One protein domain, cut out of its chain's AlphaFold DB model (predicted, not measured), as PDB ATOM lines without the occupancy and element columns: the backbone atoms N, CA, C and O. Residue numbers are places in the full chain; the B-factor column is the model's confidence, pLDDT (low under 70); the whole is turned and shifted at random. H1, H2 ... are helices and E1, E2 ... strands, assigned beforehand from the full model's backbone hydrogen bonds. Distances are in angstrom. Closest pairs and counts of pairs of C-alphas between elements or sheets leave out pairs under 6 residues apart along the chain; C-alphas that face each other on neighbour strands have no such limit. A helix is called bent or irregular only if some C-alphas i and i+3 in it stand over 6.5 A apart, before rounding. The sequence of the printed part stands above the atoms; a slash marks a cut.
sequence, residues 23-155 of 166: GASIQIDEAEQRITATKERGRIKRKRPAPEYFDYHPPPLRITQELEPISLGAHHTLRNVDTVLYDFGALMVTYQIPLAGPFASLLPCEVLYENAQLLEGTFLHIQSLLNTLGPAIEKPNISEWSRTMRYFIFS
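This is residues 23 to 155 of the 166 residues of an uncharacterized protein of Nitrospirales bacterium (UniProt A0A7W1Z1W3). A twisted sheet of three strands, E1, E2 and E3, forms a slab along which the long helix H3 runs roughly lengthwise, and the shorter helix H1 packs across the last turns of H3, at the end of the slab where E2 turns into E3. E3 runs on well past its two partners, and the last strand, E4, slants past this far part of E3, pairing with no named strand, while the small helix H2 lies on the way from E3 back to H3. The printed part has 133 residues, with three named helices and four named strands in the order H1, E1, E2, E3, H2, H3, E4, and its class is mixed, helices and strands. The sheet's order is E1, E2, E3, all antiparallel, which is a meander, each strand the antiparallel neighbour of the one before. The whole is compact, with a radius of gyration of the C-alphas of 15.9 A, and spans 46 by 31 by 30 A.

E1 is residues 61 to 66, 16.7 A from first to last C-alpha, and E2 is residues 80 to 85, 16.4 A. E3, the longest strand, is residues 90 to 102 and covers 37.0 A, from C-alpha 90 at (-7.432, 22.781, 98.915) to C-alpha 102 at (-8.525, 23.301, 135.892). H3, the longest helix, is residues 116 to 136, 29.1 A. H1 is residues 28 to 38, 15.5 A, with C-alpha 28 at (-17.075, 19.565, 93.868). H2 is residues 109 to 112, four residues. E4 is residues 148 to 155, 23.5 A, and ends with C-alpha 155 at (-14.331, 28.149, 126.773).

E2 is the inner strand of the sheet, and E1 and E3 are its edge strands. E1 and E2 form a hairpin, antiparallel at 157 degrees, with N 63 and O 83 within hydrogen-bond range at 2.8 A and N 83 and O 63 at 2.7 A. E2 and E3 form a second hairpin, antiparallel at 152 degrees, with N 94 and O 82 within hydrogen-bond range at 2.7 A. H3 is on the sheet but only grazes it, with its residues 118 to 129; its closest C-alphas to E3 are those of Thr 122 and Val 93, 7.5 A apart. H3 has a kink of 43 degrees near residue 130 and is irregular, with C-alphas 132 and 135 standing 9.1 A apart. H3 touches H1 with residues 132 to 136 alone; the closest C-alphas are those of Leu 133 and Ala 31, 5.5 A apart. The lines of H1 and H3 are about perpendicular, at 78 degrees. H1 also only grazes the sheet, with its residues 28 to 35, and the C-alphas of Ile 28 and Leu 61 are its closest to E1, 6.5 A apart. H2 is not on the sheet; H2 and E4 are near each other, while H2 and H3 are only just apart, at 8.0 A. The closest C-alphas of E3 and E4 are those of Leu 99 and Ser 155, 8.0 A apart. Every O i to N i+4 pair in H1 is within hydrogen-bond range, 15 of 17 are in H3, and H2 is too short for such a pair.

The two C-alphas farthest apart are those of Pro 102 and Pro 135, at 48.1 A. The printed part has no cut. The links from H1 to E1, E1 to E2 and H3 to E4 are long, with 22, 13 and 11 residues. Short pairings join residues 45 to 46 with residues 63 to 64 of E1, and residues 25 to 26 with residues 137 to 138, both antiparallel. The mean pLDDT of the printed part is 79.8; it is under 70 at residues 38 to 57, 109 to 111, 113 and 142 to 155.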
ATOM      1  N   GLY A  23      -4.209  19.123  94.987       89.88
ATOM      2  CA  GLY A  23      -4.294  19.100  93.531       89.88
ATOM      3  C   GLY A  23      -4.531  20.484  92.944       89.88
ATOM      4  O   GLY A  23      -4.697  21.460  93.660       89.88
ATOM      5  N   ALA A  24      -4.571  20.575  91.619       89.62
ATOM      6  CA  ALA A  24      -4.838  21.840  90.937       89.62
ATOM      7  C   ALA A  24      -6.295  22.305  91.107       89.62
ATOM      8  O   ALA A  24      -6.558  23.503  91.182       89.62
ATOM      9  N   SER A  25      -7.236  21.361  91.136       92.56
ATOM     10  CA  SER A  25      -8.658  21.630  91.336       92.56
ATOM     11  C   SER A  25      -9.386  20.396  91.880       92.56
ATOM     12  O   SER A  25      -8.892  19.268  91.769       92.56
ATOM     13  N   ILE A  26     -10.556  20.605  92.485       93.31
ATOM     14  CA  ILE A  26     -11.490  19.551  92.899       93.31
ATOM     15  C   ILE A  26     -12.847  19.827  92.251       93.31
ATOM     16  O   ILE A  26     -13.472  20.856  92.505       93.31
ATOM     17  N   GLN A  27     -13.347  18.876  91.466       94.19
ATOM     18  CA  GLN A  27     -14.702  18.914  90.922       94.19
ATOM     19  C   GLN A  27     -15.707  18.611  92.036       94.19
ATOM     20  O   GLN A  27     -15.960  17.452  92.365       94.19
ATOM     21  N   ILE A  28     -16.258  19.661  92.649       91.94
ATOM     22  CA  ILE A  28     -17.075  19.565  93.868       91.94
ATOM     23  C   ILE A  28     -18.310  18.670  93.697       91.94
ATOM     24  O   ILE A  28     -18.580  17.836  94.564       91.94
ATOM     25  N   ASP A  29     -19.020  18.782  92.574       90.88
ATOM     26  CA  ASP A  29     -20.211  17.966  92.317       90.88
ATOM     27  C   ASP A  29     -19.852  16.480  92.148       90.88
ATOM     28  O   ASP A  29     -20.527  15.599  92.685       90.88
ATOM     29  N   GLU A  30     -18.755  16.180  91.446       92.56
ATOM     30  CA  GLU A  30     -18.272  14.807  91.281       92.56
ATOM     31  C   GLU A  30     -17.766  14.232  92.613       92.56
ATOM     32  O   GLU A  30     -18.058  13.082  92.953       92.56
ATOM     33  N   ALA A  31     -17.059  15.042  93.404       92.00
ATOM     34  CA  ALA A  31     -16.619  14.690  94.746       92.00
ATOM     35  C   ALA A  31     -17.811  14.313  95.644       92.00
ATOM     36  O   ALA A  31     -17.791  13.255  96.278       92.00
ATOM     37  N   GLU A  32     -18.874  15.128  95.659       89.44
ATOM     38  CA  GLU A  32     -20.089  14.854  96.440       89.44
ATOM     39  C   GLU A  32     -20.759  13.544  96.004       89.44
ATOM     40  O   GLU A  32     -21.137  12.722  96.852       89.44
ATOM     41  N   GLN A  33     -20.861  13.306  94.693       89.44
ATOM     42  CA  GLN A  33     -21.422  12.069  94.149       89.44
ATOM     43  C   GLN A  33     -20.622  10.840  94.584       89.44
ATOM     44  O   GLN A  33     -21.211   9.860  95.046       89.44
ATOM     45  N   ARG A  34     -19.289  10.894  94.495       89.75
ATOM     46  CA  ARG A  34     -18.402   9.783  94.874       89.75
ATOM     47  C   ARG A  34     -18.478   9.469  96.362       89.75
ATOM     48  O   ARG A  34     -18.672   8.315  96.730       89.75
ATOM     49  N   ILE A  35     -18.425  10.490  97.215       86.25
ATOM     50  CA  ILE A  35     -18.561  10.320  98.669       86.25
ATOM     51  C   ILE A  35     -19.913   9.684  99.019       86.25
ATOM     52  O   ILE A  35     -19.989   8.776  99.849       86.25
ATOM     53  N   THR A  36     -20.987  10.130  98.364       82.00
ATOM     54  CA  THR A  36     -22.339   9.606  98.600       82.00
ATOM     55  C   THR A  36     -22.497   8.169  98.096       82.00
ATOM     56  O   THR A  36     -23.154   7.358  98.753       82.00
ATOM     57  N   ALA A  37     -21.892   7.837  96.952       76.00
ATOM     58  CA  ALA A  37     -21.948   6.509  96.350       76.00
ATOM     59  C   ALA A  37     -21.189   5.456  97.172       76.00
ATOM     60  O   ALA A  37     -21.646   4.317  97.268       76.00
ATOM     61  N   THR A  38     -20.077   5.840  97.806       66.50
ATOM     62  CA  THR A  38     -19.198   4.908  98.524       66.50
ATOM     63  C   THR A  38     -19.814   4.341  99.811       66.50
ATOM     64  O   THR A  38     -19.441   3.238 100.194       66.50
ATOM     65  N   LYS A  39     -20.800   4.999 100.457       55.59
ATOM     66  CA  LYS A  39     -21.538   4.490 101.652       55.59
ATOM     67  C   LYS A  39     -20.679   3.668 102.646       55.59
ATOM     68  O   LYS A  39     -21.144   2.676 103.216       55.59
ATOM     69  N   GLU A  40     -19.433   4.059 102.895       42.88
ATOM     70  CA  GLU A  40     -18.572   3.334 103.828       42.88
ATOM     71  C   GLU A  40     -18.963   3.678 105.269       42.88
ATOM     72  O   GLU A  40     -18.766   4.800 105.712       42.88
ATOM     73  N   ARG A  41     -19.592   2.692 105.934       44.41
ATOM     74  CA  ARG A  41     -19.718   2.310 107.369       44.41
ATOM     75  C   ARG A  41     -19.440   3.279 108.545       44.41
ATOM     76  O   ARG A  41     -19.617   2.849 109.681       44.41
ATOM     77  N   GLY A  42     -19.138   4.554 108.350       43.75
ATOM     78  CA  GLY A  42     -19.206   5.623 109.348       43.75
ATOM     79  C   GLY A  42     -20.266   6.633 108.915       43.75
ATOM     80  O   GLY A  42     -20.388   6.947 107.734       43.75
ATOM     81  N   ARG A  43     -21.106   7.117 109.835       46.09
ATOM     82  CA  ARG A  43     -22.211   8.035 109.502       46.09
ATOM     83  C   ARG A  43     -21.669   9.378 109.012       46.09
ATOM     84  O   ARG A  43     -21.517  10.302 109.808       46.09
ATOM     85  N   ILE A  44     -21.459   9.510 107.702       53.56
ATOM     86  CA  ILE A  44     -21.156  10.805 107.102       53.56
ATOM     87  C   ILE A  44     -22.402  11.683 107.193       53.56
ATOM     88  O   ILE A  44     -23.438  11.378 106.601       53.56
ATOM     89  N   LYS A  45     -22.328  12.759 107.980       53.22
ATOM     90  CA  LYS A  45     -23.417  13.734 108.103       53.22
ATOM     91  C   LYS A  45     -23.042  15.009 107.365       53.22
ATOM     92  O   LYS A  45     -22.051  15.653 107.685       53.22
ATOM     93  N   ARG A  46     -23.875  15.404 106.404       56.69
ATOM     94  CA  ARG A  46     -23.774  16.695 105.716       56.69
ATOM     95  C   ARG A  46     -24.038  17.823 106.717       56.69
ATOM     96  O   ARG A  46     -25.085  17.840 107.370       56.69
ATOM     97  N   LYS A  47     -23.115  18.779 106.828       51.69
ATOM     98  CA  LYS A  47     -23.312  20.022 107.590       51.69
ATOM     99  C   LYS A  47     -23.486  21.189 106.615       51.69
ATOM    100  O   LYS A  47     -22.849  21.226 105.571       51.69
ATOM    101  N   ARG A  48     -24.412  22.078 106.979       51.38
ATOM    102  CA  ARG A  48     -25.022  23.192 106.222       51.38
ATOM    103  C   ARG A  48     -24.054  24.011 105.332       51.38
ATOM    104  O   ARG A  48     -22.859  24.062 105.637       51.38
ATOM    105  N   PRO A  49     -24.576  24.683 104.281       51.78
ATOM    106  CA  PRO A  49     -23.798  25.589 103.429       51.78
ATOM    107  C   PRO A  49     -23.069  26.675 104.236       51.78
ATOM    108  O   PRO A  49     -23.409  26.948 105.390       51.78
ATOM    109  N   ALA A  50     -22.015  27.240 103.640       49.28
ATOM    110  CA  ALA A  50     -21.176  28.249 104.285       49.28
ATOM    111  C   ALA A  50     -21.996  29.509 104.636       49.28
ATOM    112  O   ALA A  50     -22.968  29.796 103.943       49.28
ATOM    113  N   PRO A  51     -21.622  30.269 105.683       54.28
ATOM    114  CA  PRO A  51     -22.153  31.615 105.892       54.28
ATOM    115  C   PRO A  51     -21.925  32.489 104.647       54.28
ATOM    116  O   PRO A  51     -20.830  32.456 104.092       54.28
ATOM    117  N   GLU A  52     -22.926  33.284 104.255       51.31
ATOM    118  CA  GLU A  52     -22.994  34.072 103.000       51.31
ATOM    119  C   GLU A  52     -21.879  35.116 102.794       51.31
ATOM    120  O   GLU A  52     -21.841  35.774 101.764       51.31
ATOM    121  N   TYR A  53     -20.952  35.311 103.738       50.53
ATOM    122  CA  TYR A  53     -19.986  36.413 103.643       50.53
ATOM    123  C   TYR A  53     -18.843  36.173 102.630       50.53
ATOM    124  O   TYR A  53     -18.058  37.084 102.374       50.53
ATOM    125  N   PHE A  54     -18.749  34.977 102.037       55.81
ATOM    126  CA  PHE A  54     -17.781  34.655 100.986       55.81
ATOM    127  C   PHE A  54     -18.491  33.879  99.866       55.81
ATOM    128  O   PHE A  54     -18.835  32.711 100.053       55.81
ATOM    129  N   ASP A  55     -18.724  34.530  98.720       58.78
ATOM    130  CA  ASP A  55     -19.373  33.964  97.524       58.78
ATOM    131  C   ASP A  55     -18.466  32.940  96.812       58.78
ATOM    132  O   ASP A  55     -18.066  33.112  95.659       58.78
ATOM    133  N   TYR A  56     -18.108  31.855  97.501       60.34
ATOM    134  CA  TYR A  56     -17.450  30.711  96.879       60.34
ATOM    135  C   TYR A  56     -18.384  30.088  95.835       60.34
ATOM    136  O   TYR A  56     -19.480  29.634  96.172       60.34
ATOM    137  N   HIS A  57     -17.934  30.044  94.584       66.44
ATOM    138  CA  HIS A  57     -18.639  29.393  93.486       66.44
ATOM    139  C   HIS A  57     -17.701  28.390  92.804       66.44
ATOM    140  O   HIS A  57     -16.759  28.837  92.152       66.44
ATOM    141  N   PRO A  58     -17.968  27.070  92.905       81.38
ATOM    142  CA  PRO A  58     -19.049  26.426  93.669       81.38
ATOM    143  C   PRO A  58     -18.844  26.503  95.200       81.38
ATOM    144  O   PRO A  58     -17.728  26.737  95.671       81.38
ATOM    145  N   PRO A  59     -19.901  26.306  96.014       84.50
ATOM    146  CA  PRO A  59     -19.761  26.297  97.466       84.50
ATOM    147  C   PRO A  59     -18.858  25.137  97.929       84.50
ATOM    148  O   PRO A  59     -18.980  24.029  97.406       84.50
ATOM    149  N   PRO A  60     -18.010  25.328  98.958       90.12
ATOM    150  CA  PRO A  60     -17.136  24.274  99.458       90.12
ATOM    151  C   PRO A  60     -17.934  23.077  99.988       90.12
ATOM    152  O   PRO A  60     -18.921  23.247 100.717       90.12
ATOM    153  N   LEU A  61     -17.472  21.860  99.691       89.94
ATOM    154  CA  LEU A  61     -18.115  20.633 100.161       89.94
ATOM    155  C   LEU A  61     -17.701  20.333 101.600       89.94
ATOM    156  O   LEU A  61     -16.517  20.197 101.896       89.94
ATOM    157  N   ARG A  62     -18.679  20.195 102.501       89.94
ATOM    158  CA  ARG A  62     -18.449  19.845 103.911       89.94
ATOM    159  C   ARG A  62     -18.842  18.408 104.209       89.94
ATOM    160  O   ARG A  62     -19.985  18.007 103.996       89.94
ATOM    161  N   ILE A  63     -17.907  17.683 104.803       89.50
ATOM    162  CA  ILE A  63     -18.005  16.268 105.138       89.50
ATOM    163  C   ILE A  63     -17.743  16.141 106.638       89.50
ATOM    164  O   ILE A  63     -16.743  16.652 107.129       89.50
ATOM    165  N   THR A  64     -18.612  15.462 107.380       89.56
ATOM    166  CA  THR A  64     -18.316  15.053 108.761       89.56
ATOM    167  C   THR A  64     -18.160  13.544 108.775       89.56
ATOM    168  O   THR A  64     -19.124  12.866 108.440       89.56
ATOM    169  N   GLN A  65     -17.002  13.019 109.165       88.94
ATOM    170  CA  GLN A  65     -16.737  11.581 109.294       88.94
ATOM    171  C   GLN A  65     -16.550  11.193 110.762       88.94
ATOM    172  O   GLN A  65     -16.075  11.992 111.566       88.94
ATOM    173  N   GLU A  66     -16.937   9.968 111.111       90.81
ATOM    174  CA  GLU A  66     -16.668   9.393 112.428       90.81
ATOM    175  C   GLU A  66     -15.372   8.577 112.355       90.81
ATOM    176  O   GLU A  66     -15.326   7.567 111.656       90.81
ATOM    177  N   LEU A  67     -14.323   9.042 113.036       90.44
ATOM    178  CA  LEU A  67     -13.000   8.418 113.117       90.44
ATOM    179  C   LEU A  67     -12.701   7.987 114.557       90.44
ATOM    180  O   LEU A  67     -13.376   8.405 115.505       90.44
ATOM    181  N   GLU A  68     -11.666   7.166 114.740       92.56
ATOM    182  CA  GLU A  68     -11.185   6.860 116.086       92.56
ATOM    183  C   GLU A  68     -10.544   8.097 116.743       92.56
ATOM    184  O   GLU A  68      -9.812   8.837 116.079       92.56
ATOM    185  N   PRO A  69     -10.807   8.345 118.043       94.25
ATOM    186  CA  PRO A  69     -10.166   9.419 118.790       94.25
ATOM    187  C   PRO A  69      -8.642   9.298 118.782       94.25
ATOM    188  O   PRO A  69      -8.091   8.226 119.029       94.25
ATOM    189  N   ILE A  70      -7.961  10.422 118.585       92.44
ATOM    190  CA  ILE A  70      -6.506  10.525 118.693       92.44
ATOM    191  C   ILE A  70      -6.177  10.977 120.114       92.44
ATOM    192  O   ILE A  70      -6.640  12.034 120.554       92.44
ATOM    193  N   SER A  71      -5.401  10.170 120.835       90.38
ATOM    194  CA  SER A  71      -4.956  10.467 122.199       90.38
ATOM    195  C   SER A  71      -3.883  11.555 122.213       90.38
ATOM    196  O   SER A  71      -2.971  11.543 121.398       90.38
ATOM    197  N   LEU A  72      -3.979  12.476 123.171       86.69
ATOM    198  CA  LEU A  72      -3.098  13.630 123.370       86.69
ATOM    199  C   LEU A  72      -2.784  13.764 124.868       86.69
ATOM    200  O   LEU A  72      -3.231  14.691 125.550       86.69
ATOM    201  N   GLY A  73      -2.077  12.774 125.413       84.88
ATOM    202  CA  GLY A  73      -1.874  12.649 126.857       84.88
ATOM    203  C   GLY A  73      -3.198  12.398 127.587       84.88
ATOM    204  O   GLY A  73      -3.864  11.399 127.332       84.88
ATOM    205  N   ALA A  74      -3.585  13.305 128.487       84.62
ATOM    206  CA  ALA A  74      -4.857  13.228 129.216       84.62
ATOM    207  C   ALA A  74      -6.083  13.646 128.376       84.62
ATOM    208  O   ALA A  74      -7.221  13.485 128.817       84.62
ATOM    209  N   HIS A  75      -5.859  14.194 127.179       87.94
ATOM    210  CA  HIS A  75      -6.901  14.674 126.274       87.94
ATOM    211  C   HIS A  75      -7.050  13.737 125.072       87.94
ATOM    212  O   HIS A  75      -6.187  12.906 124.804       87.94
ATOM    213  N   HIS A  76      -8.146  13.866 124.329       91.69
ATOM    214  CA  HIS A  76      -8.374  13.118 123.091       91.69
ATOM    215  C   HIS A  76      -9.237  13.929 122.126       91.69
ATOM    216  O   HIS A  76      -9.997  14.797 122.553       91.69
ATOM    217  N   THR A  77      -9.149  13.660 120.827       93.56
ATOM    218  CA  THR A  77     -10.070  14.266 119.855       93.56
ATOM    219  C   THR A  77     -11.469  13.643 119.943       93.56
ATOM    220  O   THR A  77     -11.645  12.488 120.326       93.56
ATOM    221  N   LEU A  78     -12.505  14.392 119.569       94.06
ATOM    222  CA  LEU A  78     -13.830  13.838 119.314       94.06
ATOM    223  C   LEU A  78     -13.795  12.946 118.068       94.06
ATOM    224  O   LEU A  78     -13.062  13.216 117.122       94.06
ATOM    225  N   ARG A  79     -14.683  11.945 118.042       93.75
ATOM    226  CA  ARG A  79     -14.848  11.032 116.898       93.75
ATOM    227  C   ARG A  79     -15.293  11.739 115.620       93.75
ATOM    228  O   ARG A  79     -14.905  11.347 114.531       93.75
ATOM    229  N   ASN A  80     -16.128  12.771 115.740       91.62
ATOM    230  CA  ASN A  80     -16.614  13.515 114.580       91.62
ATOM    231  C   ASN A  80     -15.546  14.500 114.101       91.62
ATOM    232  O   ASN A  80     -15.274  15.493 114.782       91.62
ATOM    233  N   VAL A  81     -15.001  14.240 112.918       92.06
ATOM    234  CA  VAL A  81     -13.997  15.064 112.245       92.06
ATOM    235  C   VAL A  81     -14.646  15.739 111.045       92.06
ATOM    236  O   VAL A  81     -15.248  15.080 110.197       92.06
ATOM    237  N   ASP A  82     -14.544  17.065 110.990       92.44
ATOM    238  CA  ASP A  82     -15.103  17.867 109.903       92.44
ATOM    239  C   ASP A  82     -14.009  18.097 108.843       92.44
ATOM    240  O   ASP A  82     -12.905  18.525 109.169       92.44
ATOM    241  N   THR A  83     -14.296  17.823 107.572       92.62
ATOM    242  CA  THR A  83     -13.428  18.111 106.424       92.62
ATOM    243  C   THR A  83     -14.157  19.007 105.428       92.62
ATOM    244  O   THR A  83     -15.336  18.798 105.139       92.62
ATOM    245  N   VAL A  84     -13.471  20.025 104.919       92.75
ATOM    246  CA  VAL A  84     -13.986  20.950 103.904       92.75
ATOM    247  C   VAL A  84     -13.117  20.846 102.662       92.75
ATOM    248  O   VAL A  84     -11.902  20.979 102.778       92.75
ATOM    249  N   LEU A  85     -13.731  20.619 101.502       92.12
ATOM    250  CA  LEU A  85     -13.070  20.618 100.198       92.12
ATOM    251  C   LEU A  85     -13.375  21.918  99.465       92.12
ATOM    252  O   LEU A  85     -14.529  22.354  99.437       92.12
ATOM    253  N   TYR A  86     -12.351  22.494  98.854       92.19
ATOM    254  CA  TYR A  86     -12.453  23.680  98.020       92.19
ATOM    255  C   TYR A  86     -12.146  23.323  96.567       92.19
ATOM    256  O   TYR A  86     -11.293  22.484  96.283       92.19
ATOM    257  N   ASP A  87     -12.845  23.976  95.647       91.62
ATOM    258  CA  ASP A  87     -12.742  23.761  94.203       91.62
ATOM    259  C   ASP A  87     -11.342  24.054  93.650       91.62
ATOM    260  O   ASP A  87     -10.892  23.392  92.722       91.62
ATOM    261  N   PHE A  88     -10.610  24.976  94.273       90.75
ATOM    262  CA  PHE A  88      -9.231  25.321  93.921       90.75
ATOM    263  C   PHE A  88      -8.168  24.333  94.438       90.75
ATOM    264  O   PHE A  88      -7.000  24.698  94.530       90.75
ATOM    265  N   GLY A  89      -8.539  23.103  94.814       90.38
ATOM    266  CA  GLY A  89      -7.549  22.070  95.148       90.38
ATOM    267  C   GLY A  89      -7.163  21.970  96.622       90.38
ATOM    268  O   GLY A  89      -6.374  21.103  96.992       90.38
ATOM    269  N   ALA A  90      -7.725  22.816  97.488       91.00
ATOM    270  CA  ALA A  90      -7.432  22.781  98.915       91.00
ATOM    271  C   ALA A  90      -8.430  21.929  99.702       91.00
ATOM    272  O   ALA A  90      -9.623  21.868  99.396       91.00
ATOM    273  N   LEU A  91      -7.956  21.354 100.804       91.69
ATOM    274  CA  LEU A  91      -8.805  20.769 101.831       91.69
ATOM    275  C   LEU A  91      -8.424  21.253 103.225       91.69
ATOM    276  O   LEU A  91      -7.288  21.646 103.493       91.69
ATOM    277  N   MET A  92      -9.395  21.198 104.130       92.00
ATOM    278  CA  MET A  92      -9.231  21.576 105.527       92.00
ATOM    279  C   MET A  92      -9.850  20.521 106.436       92.00
ATOM    280  O   MET A  92     -11.053  20.297 106.367       92.00
ATOM    281  N   VAL A  93      -9.053  19.920 107.318       92.94
ATOM    282  CA  VAL A  93      -9.485  18.938 108.324       92.94
ATOM    283  C   VAL A  93      -9.546  19.608 109.690       92.94
ATOM    284  O   VAL A  93      -8.618  20.313 110.077       92.94
ATOM    285  N   THR A  94     -10.633  19.399 110.426       92.75
ATOM    286  CA  THR A  94     -10.891  20.010 111.732       92.75
ATOM    287  C   THR A  94     -11.187  18.948 112.783       92.75
ATOM    288  O   THR A  94     -12.199  18.247 112.713       92.75
ATOM    289  N   TYR A  95     -10.344  18.905 113.810       92.88
ATOM    290  CA  TYR A  95     -10.553  18.131 115.027       92.88
ATOM    291  C   TYR A  95     -11.050  19.028 116.153       92.88
ATOM    292  O   TYR A  95     -10.733  20.217 116.221       92.88
ATOM    293  N   GLN A  96     -11.806  18.437 117.072       92.25
ATOM    294  CA  GLN A  96     -12.217  19.087 118.313       92.25
ATOM    295  C   GLN A  96     -11.709  18.259 119.481       92.25
ATOM    296  O   GLN A  96     -11.887  17.048 119.486       92.25
ATOM    297  N   ILE A  97     -11.118  18.903 120.473       91.12
ATOM    298  CA  ILE A  97     -10.647  18.298 121.714       91.12
ATOM    299  C   ILE A  97     -11.498  18.919 122.828       91.12
ATOM    300  O   ILE A  97     -11.437  20.142 123.013       91.12
ATOM    301  N   PRO A  98     -12.345  18.142 123.524       90.62
ATOM    302  CA  PRO A  98     -13.111  18.656 124.643       90.62
ATOM    303  C   PRO A  98     -12.156  19.024 125.780       90.62
ATOM    304  O   PRO A  98     -11.264  18.259 126.134       90.62
ATOM    305  N   LEU A  99     -12.355  20.207 126.349       86.56
ATOM    306  CA  LEU A  99     -11.588  20.716 127.475       86.56
ATOM    307  C   LEU A  99     -12.529  20.891 128.662       86.56
ATOM    308  O   LEU A  99     -13.510  21.630 128.583       86.56
ATOM    309  N   ALA A 100     -12.201  20.234 129.764       86.12
ATOM    310  CA  ALA A 100     -12.854  20.412 131.050       86.12
ATOM    311  C   ALA A 100     -11.812  20.253 132.157       86.12
ATOM    312  O   ALA A 100     -10.835  19.524 131.988       86.12
ATOM    313  N   GLY A 101     -12.018  20.929 133.284       85.31
ATOM    314  CA  GLY A 101     -11.095  20.864 134.410       85.31
ATOM    315  C   GLY A 101     -10.368  22.180 134.700       85.31
ATOM    316  O   GLY A 101     -10.750  23.239 134.190       85.31
ATOM    317  N   PRO A 102      -9.328  22.133 135.551       83.44
ATOM    318  CA  PRO A 102      -8.525  23.301 135.892       83.44
ATOM    319  C   PRO A 102      -7.837  23.891 134.659       83.44
ATOM    320  O   PRO A 102      -7.311  23.165 133.819       83.44
ATOM    321  N   PHE A 103      -7.780  25.218 134.575       79.44
ATOM    322  CA  PHE A 103      -7.097  25.931 133.495       79.44
ATOM    323  C   PHE A 103      -5.602  25.583 133.440       79.44
ATOM    324  O   PHE A 103      -5.040  25.461 132.359       79.44
ATOM    325  N   ALA A 104      -4.978  25.336 134.596       78.19
ATOM    326  CA  ALA A 104      -3.593  24.868 134.692       78.19
ATOM    327  C   ALA A 104      -3.361  23.482 134.050       78.19
ATOM    328  O   ALA A 104      -2.227  23.128 133.750       78.19
ATOM    329  N   SER A 105      -4.421  22.699 133.824       76.69
ATOM    330  CA  SER A 105      -4.372  21.379 133.176       76.69
ATOM    331  C   SER A 105      -4.669  21.435 131.673       76.69
ATOM    332  O   SER A 105      -4.829  20.390 131.029       76.69
ATOM    333  N   LEU A 106      -4.786  22.642 131.106       77.06
ATOM    334  CA  LEU A 106      -4.932  22.819 129.670       77.06
ATOM    335  C   LEU A 106      -3.728  22.249 128.932       77.06
ATOM    336  O   LEU A 106      -2.583  22.378 129.361       77.06
ATOM    337  N   LEU A 107      -4.014  21.630 127.791       75.62
ATOM    338  CA  LEU A 107      -2.984  21.103 126.918       75.62
ATOM    339  C   LEU A 107      -2.092  22.266 126.429       75.62
ATOM    340  O   LEU A 107      -2.627  23.222 125.855       75.62
ATOM    341  N   PRO A 108      -0.763  22.213 126.632       70.81
ATOM    342  CA  PRO A 108       0.135  23.232 126.107       70.81
ATOM    343  C   PRO A 108       0.062  23.260 124.583       70.81
ATOM    344  O   PRO A 108       0.018  22.217 123.930       70.81
ATOM    345  N   CYS A 109       0.094  24.452 124.001       65.19
ATOM    346  CA  CYS A 109       0.034  24.625 122.553       65.19
ATOM    347  C   CYS A 109       1.183  23.915 121.818       65.19
ATOM    348  O   CYS A 109       1.006  23.438 120.700       65.19
ATOM    349  N   GLU A 110       2.338  23.800 122.472       66.19
ATOM    350  CA  GLU A 110       3.522  23.084 121.985       66.19
ATOM    351  C   GLU A 110       3.273  21.579 121.817       66.19
ATOM    352  O   GLU A 110       3.837  20.970 120.922       66.19
ATOM    353  N   VAL A 111       2.391  20.981 122.630       69.75
ATOM    354  CA  VAL A 111       2.042  19.550 122.539       69.75
ATOM    355  C   VAL A 111       1.165  19.262 121.320       69.75
ATOM    356  O   VAL A 111       1.136  18.132 120.831       69.75
ATOM    357  N   LEU A 112       0.436  20.272 120.834       72.88
ATOM    358  CA  LEU A 112      -0.348  20.184 119.603       72.88
ATOM    359  C   LEU A 112       0.534  20.382 118.375       72.88
ATOM    360  O   LEU A 112       0.335  19.703 117.370       72.88
ATOM    361  N   TYR A 113       1.480  21.314 118.455       68.19
ATOM    362  CA  TYR A 113       2.376  21.633 117.355       68.19
ATOM    363  C   TYR A 113       3.224  20.409 116.983       68.19
ATOM    364  O   TYR A 113       3.878  19.819 117.833       68.19
ATOM    365  N   GLU A 114       3.163  19.997 115.714       72.75
ATOM    366  CA  GLU A 114       3.874  18.816 115.192       72.75
ATOM    367  C   GLU A 114       3.600  17.500 115.947       72.75
ATOM    368  O   GLU A 114       4.398  16.562 115.908       72.75
ATOM    369  N   ASN A 115       2.441  17.381 116.603       83.69
ATOM    370  CA  ASN A 115       2.065  16.142 117.270       83.69
ATOM    371  C   ASN A 115       1.999  14.979 116.265       83.69
ATOM    372  O   ASN A 115       1.123  14.947 115.398       83.69
ATOM    373  N   ALA A 116       2.900  14.003 116.411       86.62
ATOM    374  CA  ALA A 116       3.049  12.904 115.459       86.62
ATOM    375  C   ALA A 116       1.751  12.109 115.247       86.62
ATOM    376  O   ALA A 116       1.431  11.756 114.117       86.62
ATOM    377  N   GLN A 117       0.963  11.892 116.307       88.56
ATOM    378  CA  GLN A 117      -0.283  11.128 116.222       88.56
ATOM    379  C   GLN A 117      -1.368  11.893 115.455       88.56
ATOM    380  O   GLN A 117      -2.092  11.299 114.658       88.56
ATOM    381  N   LEU A 118      -1.470  13.215 115.649       88.12
ATOM    382  CA  LEU A 118      -2.375  14.051 114.852       88.12
ATOM    383  C   LEU A 118      -1.936  14.120 113.393       88.12
ATOM    384  O   LEU A 118      -2.787  14.053 112.507       88.12
ATOM    385  N   LEU A 119      -0.635  14.253 113.139       87.31
ATOM    386  CA  LEU A 119      -0.091  14.305 111.784       87.31
ATOM    387  C   LEU A 119      -0.348  12.997 111.032       87.31
ATOM    388  O   LEU A 119      -0.892  13.026 109.930       87.31
ATOM    389  N   GLU A 120      -0.015  11.861 111.642       89.00
ATOM    390  CA  GLU A 120      -0.224  10.534 111.063       89.00
ATOM    391  C   GLU A 120      -1.716  10.244 110.860       89.00
ATOM    392  O   GLU A 120      -2.130   9.894 109.754       89.00
ATOM    393  N   GLY A 121      -2.545  10.475 111.883       89.75
ATOM    394  CA  GLY A 121      -3.992  10.270 111.790       89.75
ATOM    395  C   GLY A 121      -4.637  11.130 110.701       89.75
ATOM    396  O   GLY A 121      -5.457  10.644 109.923       89.75
ATOM    397  N   THR A 122      -4.212  12.390 110.581       89.69
ATOM    398  CA  THR A 122      -4.689  13.295 109.525       89.69
ATOM    399  C   THR A 122      -4.217  12.863 108.146       89.69
ATOM    400  O   THR A 122      -4.996  12.910 107.197       89.69
ATOM    401  N   PHE A 123      -2.970  12.412 108.021       88.00
ATOM    402  CA  PHE A 123      -2.442  11.929 106.753       88.00
ATOM    403  C   PHE A 123      -3.191  10.683 106.268       88.00
ATOM    404  O   PHE A 123      -3.615  10.644 105.114       88.00
ATOM    405  N   LEU A 124      -3.422   9.702 107.144       89.88
ATOM    406  CA  LEU A 124      -4.189   8.494 106.817       89.88
ATOM    407  C   LEU A 124      -5.635   8.822 106.424       89.88
ATOM    408  O   LEU A 124      -6.149   8.279 105.444       89.88
ATOM    409  N   HIS A 125      -6.271   9.744 107.153       90.75
ATOM    410  CA  HIS A 125      -7.609  10.243 106.829       90.75
ATOM    411  C   HIS A 125      -7.664  10.871 105.433       90.75
ATOM    412  O   HIS A 125      -8.513  10.511 104.618       90.75
ATOM    413  N   ILE A 126      -6.721  11.764 105.125       90.31
ATOM    414  CA  ILE A 126      -6.635  12.411 103.813       90.31
ATOM    415  C   ILE A 126      -6.385  11.375 102.720       90.31
ATOM    416  O   ILE A 126      -7.087  11.392 101.719       90.31
ATOM    417  N   GLN A 127      -5.451  10.445 102.906       90.19
ATOM    418  CA  GLN A 127      -5.182   9.382 101.932       90.19
ATOM    419  C   GLN A 127      -6.447   8.574 101.603       90.19
ATOM    420  O   GLN A 127      -6.772   8.377 100.433       90.19
ATOM    421  N   SER A 128      -7.204   8.163 102.623       90.06
ATOM    422  CA  SER A 128      -8.483   7.465 102.436       90.06
ATOM    423  C   SER A 128      -9.502   8.318 101.665       90.06
ATOM    424  O   SER A 128     -10.144   7.832 100.726       90.06
ATOM    425  N   LEU A 129      -9.606   9.608 101.996       90.50
ATOM    426  CA  LEU A 129     -10.502  10.530 101.304       90.50
ATOM    427  C   LEU A 129     -10.095  10.740  99.840       90.50
ATOM    428  O   LEU A 129     -10.945  10.668  98.958       90.50
ATOM    429  N   LEU A 130      -8.810  10.944  99.552       90.00
ATOM    430  CA  LEU A 130      -8.313  11.139  98.189       90.00
ATOM    431  C   LEU A 130      -8.528   9.893  97.327       90.00
ATOM    432  O   LEU A 130      -8.937  10.019  96.176       90.00
ATOM    433  N   ASN A 131      -8.356   8.697  97.896       90.62
ATOM    434  CA  ASN A 131      -8.702   7.448  97.217       90.62
ATOM    435  C   ASN A 131     -10.197   7.379  96.866       90.62
ATOM    436  O   ASN A 131     -10.557   6.912  95.787       90.62
ATOM    437  N   THR A 132     -11.066   7.880  97.747       91.12
ATOM    438  CA  THR A 132     -12.517   7.962  97.496       91.12
ATOM    439  C   THR A 132     -12.854   8.969  96.395       91.12
ATOM    440  O   THR A 132     -13.707   8.708  95.545       91.12
ATOM    441  N   LEU A 133     -12.191  10.128  96.402       90.75
ATOM    442  CA  LEU A 133     -12.410  11.204  95.434       90.75
ATOM    443  C   LEU A 133     -11.872  10.850  94.041       90.75
ATOM    444  O   LEU A 133     -12.508  11.176  93.038       90.75
ATOM    445  N   GLY A 134     -10.737  10.154  93.974       90.12
ATOM    446  CA  GLY A 134     -10.130   9.665  92.741       90.12
ATOM    447  C   GLY A 134     -10.045  10.749  91.655       90.12
ATOM    448  O   GLY A 134      -9.407  11.778  91.872       90.12
ATOM    449  N   PRO A 135     -10.682  10.550  90.487       92.31
ATOM    450  CA  PRO A 135     -10.560  11.456  89.345       92.31
ATOM    451  C   PRO A 135     -11.288  12.797  89.521       92.31
ATOM    452  O   PRO A 135     -11.106  13.671  88.681       92.31
ATOM    453  N   ALA A 136     -12.047  12.998  90.605       93.25
ATOM    454  CA  ALA A 136     -12.590  14.318  90.926       93.25
ATOM    455  C   ALA A 136     -11.484  15.345  91.250       93.25
ATOM    456  O   ALA A 136     -11.771  16.536  91.331       93.25
ATOM    457  N   ILE A 137     -10.238  14.900  91.460       92.75
ATOM    458  CA  ILE A 137      -9.082  15.753  91.749       92.75
ATOM    459  C   ILE A 137      -8.214  15.879  90.500       92.75
ATOM    460  O   ILE A 137      -7.678  14.895  89.985       92.75
ATOM    461  N   GLU A 138      -8.020  17.109  90.039       92.38
ATOM    462  CA  GLU A 138      -7.133  17.394  88.921       92.38
ATOM    463  C   GLU A 138      -5.677  17.458  89.393       92.38
ATOM    464  O   GLU A 138      -5.351  18.200  90.318       92.38
ATOM    465  N   LYS A 139      -4.781  16.718  88.719       87.12
ATOM    466  CA  LYS A 139      -3.330  16.679  89.009       87.12
ATOM    467  C   LYS A 139      -3.054  16.486  90.511       87.12
ATOM    468  O   LYS A 139      -2.488  17.384  91.140       87.12
ATOM    469  N   PRO A 140      -3.460  15.341  91.090       83.50
ATOM    470  CA  PRO A 140      -3.353  15.117  92.523       83.50
ATOM    471  C   PRO A 140      -1.900  15.241  92.981       83.50
ATOM    472  O   PRO A 140      -1.004  14.587  92.443       83.50
ATOM    473  N   ASN A 141      -1.675  16.090  93.977       79.44
ATOM    474  CA  ASN A 141      -0.373  16.298  94.589       79.44
ATOM    475  C   ASN A 141      -0.569  16.687  96.051       79.44
ATOM    476  O   ASN A 141      -1.044  17.778  96.340       79.44
ATOM    477  N   ILE A 142      -0.175  15.811  96.971       69.06
ATOM    478  CA  ILE A 142      -0.146  16.148  98.393       69.06
ATOM    479  C   ILE A 142       1.240  16.701  98.686       69.06
ATOM    480  O   ILE A 142       2.188  15.946  98.903       69.06
ATOM    481  N   SER A 143       1.369  18.023  98.701       64.44
ATOM    482  CA  SER A 143       2.620  18.628  99.145       64.44
ATOM    483  C   SER A 143       2.764  18.457 100.657       64.44
ATOM    484  O   SER A 143       1.896  18.862 101.433       64.44
ATOM    485  N   GLU A 144       3.881  17.887 101.110       57.88
ATOM    486  CA  GLU A 144       4.202  17.856 102.541       57.88
ATOM    487  C   GLU A 144       4.474  19.262 103.103       57.88
ATOM    488  O   GLU A 144       4.300  19.490 104.299       57.88
ATOM    489  N   TRP A 145       4.833  20.211 102.230       47.38
ATOM    490  CA  TRP A 145       5.258  21.568 102.579       47.38
ATOM    491  C   TRP A 145       4.123  22.594 102.704       47.38
ATOM    492  O   TRP A 145       4.345  23.651 103.285       47.38
ATOM    493  N   SER A 146       2.913  22.328 102.191       53.44
ATOM    494  CA  SER A 146       1.778  23.276 102.275       53.44
ATOM    495  C   SER A 146       0.959  23.154 103.570       53.44
ATOM    496  O   SER A 146      -0.032  23.864 103.757       53.44
ATOM    497  N   ARG A 147       1.383  22.277 104.490       61.50
ATOM    498  CA  ARG A 147       0.682  21.968 105.741       61.50
ATOM    499  C   ARG A 147       0.673  23.178 106.670       61.50
ATOM    500  O   ARG A 147       1.699  23.555 107.227       61.50
ATOM    501  N   THR A 148      -0.505  23.756 106.892       60.62
ATOM    502  CA  THR A 148      -0.695  24.781 107.930       60.62
ATOM    503  C   THR A 148      -1.535  24.215 109.063       60.62
ATOM    504  O   THR A 148      -2.688  23.837 108.845       60.62
ATOM    505  N   MET A 149      -0.973  24.199 110.274       65.06
ATOM    506  CA  MET A 149      -1.689  23.840 111.495       65.06
ATOM    507  C   MET A 149      -2.090  25.095 112.275       65.06
ATOM    508  O   MET A 149      -1.271  25.982 112.512       65.06
ATOM    509  N   ARG A 150      -3.353  25.175 112.697       65.62
ATOM    510  CA  ARG A 150      -3.857  26.238 113.583       65.62
ATOM    511  C   ARG A 150      -4.720  25.639 114.677       65.62
ATOM    512  O   ARG A 150      -5.444  24.683 114.416       65.62
ATOM    513  N   TYR A 151      -4.687  26.223 115.873       65.56
ATOM    514  CA  TYR A 151      -5.584  25.831 116.954       65.56
ATOM    515  C   TYR A 151      -6.337  27.023 117.554       65.56
ATOM    516  O   TYR A 151      -5.835  28.143 117.580       65.56
ATOM    517  N   PHE A 152      -7.552  26.775 118.043       67.12
ATOM    518  CA  PHE A 152      -8.409  27.776 118.684       67.12
ATOM    519  C   PHE A 152      -9.005  27.202 119.964       67.12
ATOM    520  O   PHE A 152      -9.564  26.112 119.931       67.12
ATOM    521  N   ILE A 153      -8.931  27.923 121.084       65.81
ATOM    522  CA  ILE A 153      -9.530  27.485 122.349       65.81
ATOM    523  C   ILE A 153     -10.760  28.341 122.640       65.81
ATOM    524  O   ILE A 153     -10.659  29.546 122.856       65.81
ATOM    525  N   PHE A 154     -11.923  27.701 122.683       65.25
ATOM    526  CA  PHE A 154     -13.169  28.300 123.141       65.25
ATOM    527  C   PHE A 154     -13.486  27.744 124.521       65.25
ATOM    528  O   PHE A 154     -13.440  26.536 124.724       65.25
ATOM    529  N   SER A 155     -13.827  28.599 125.477       67.19
ATOM    530  CA  SER A 155     -14.331  28.149 126.773       67.19
ATOM    531  C   SER A 155     -15.473  29.043 127.218       67.19
ATOM    532  O   SER A 155     -15.431  30.263 127.044       67.19
TER     533      SER A 155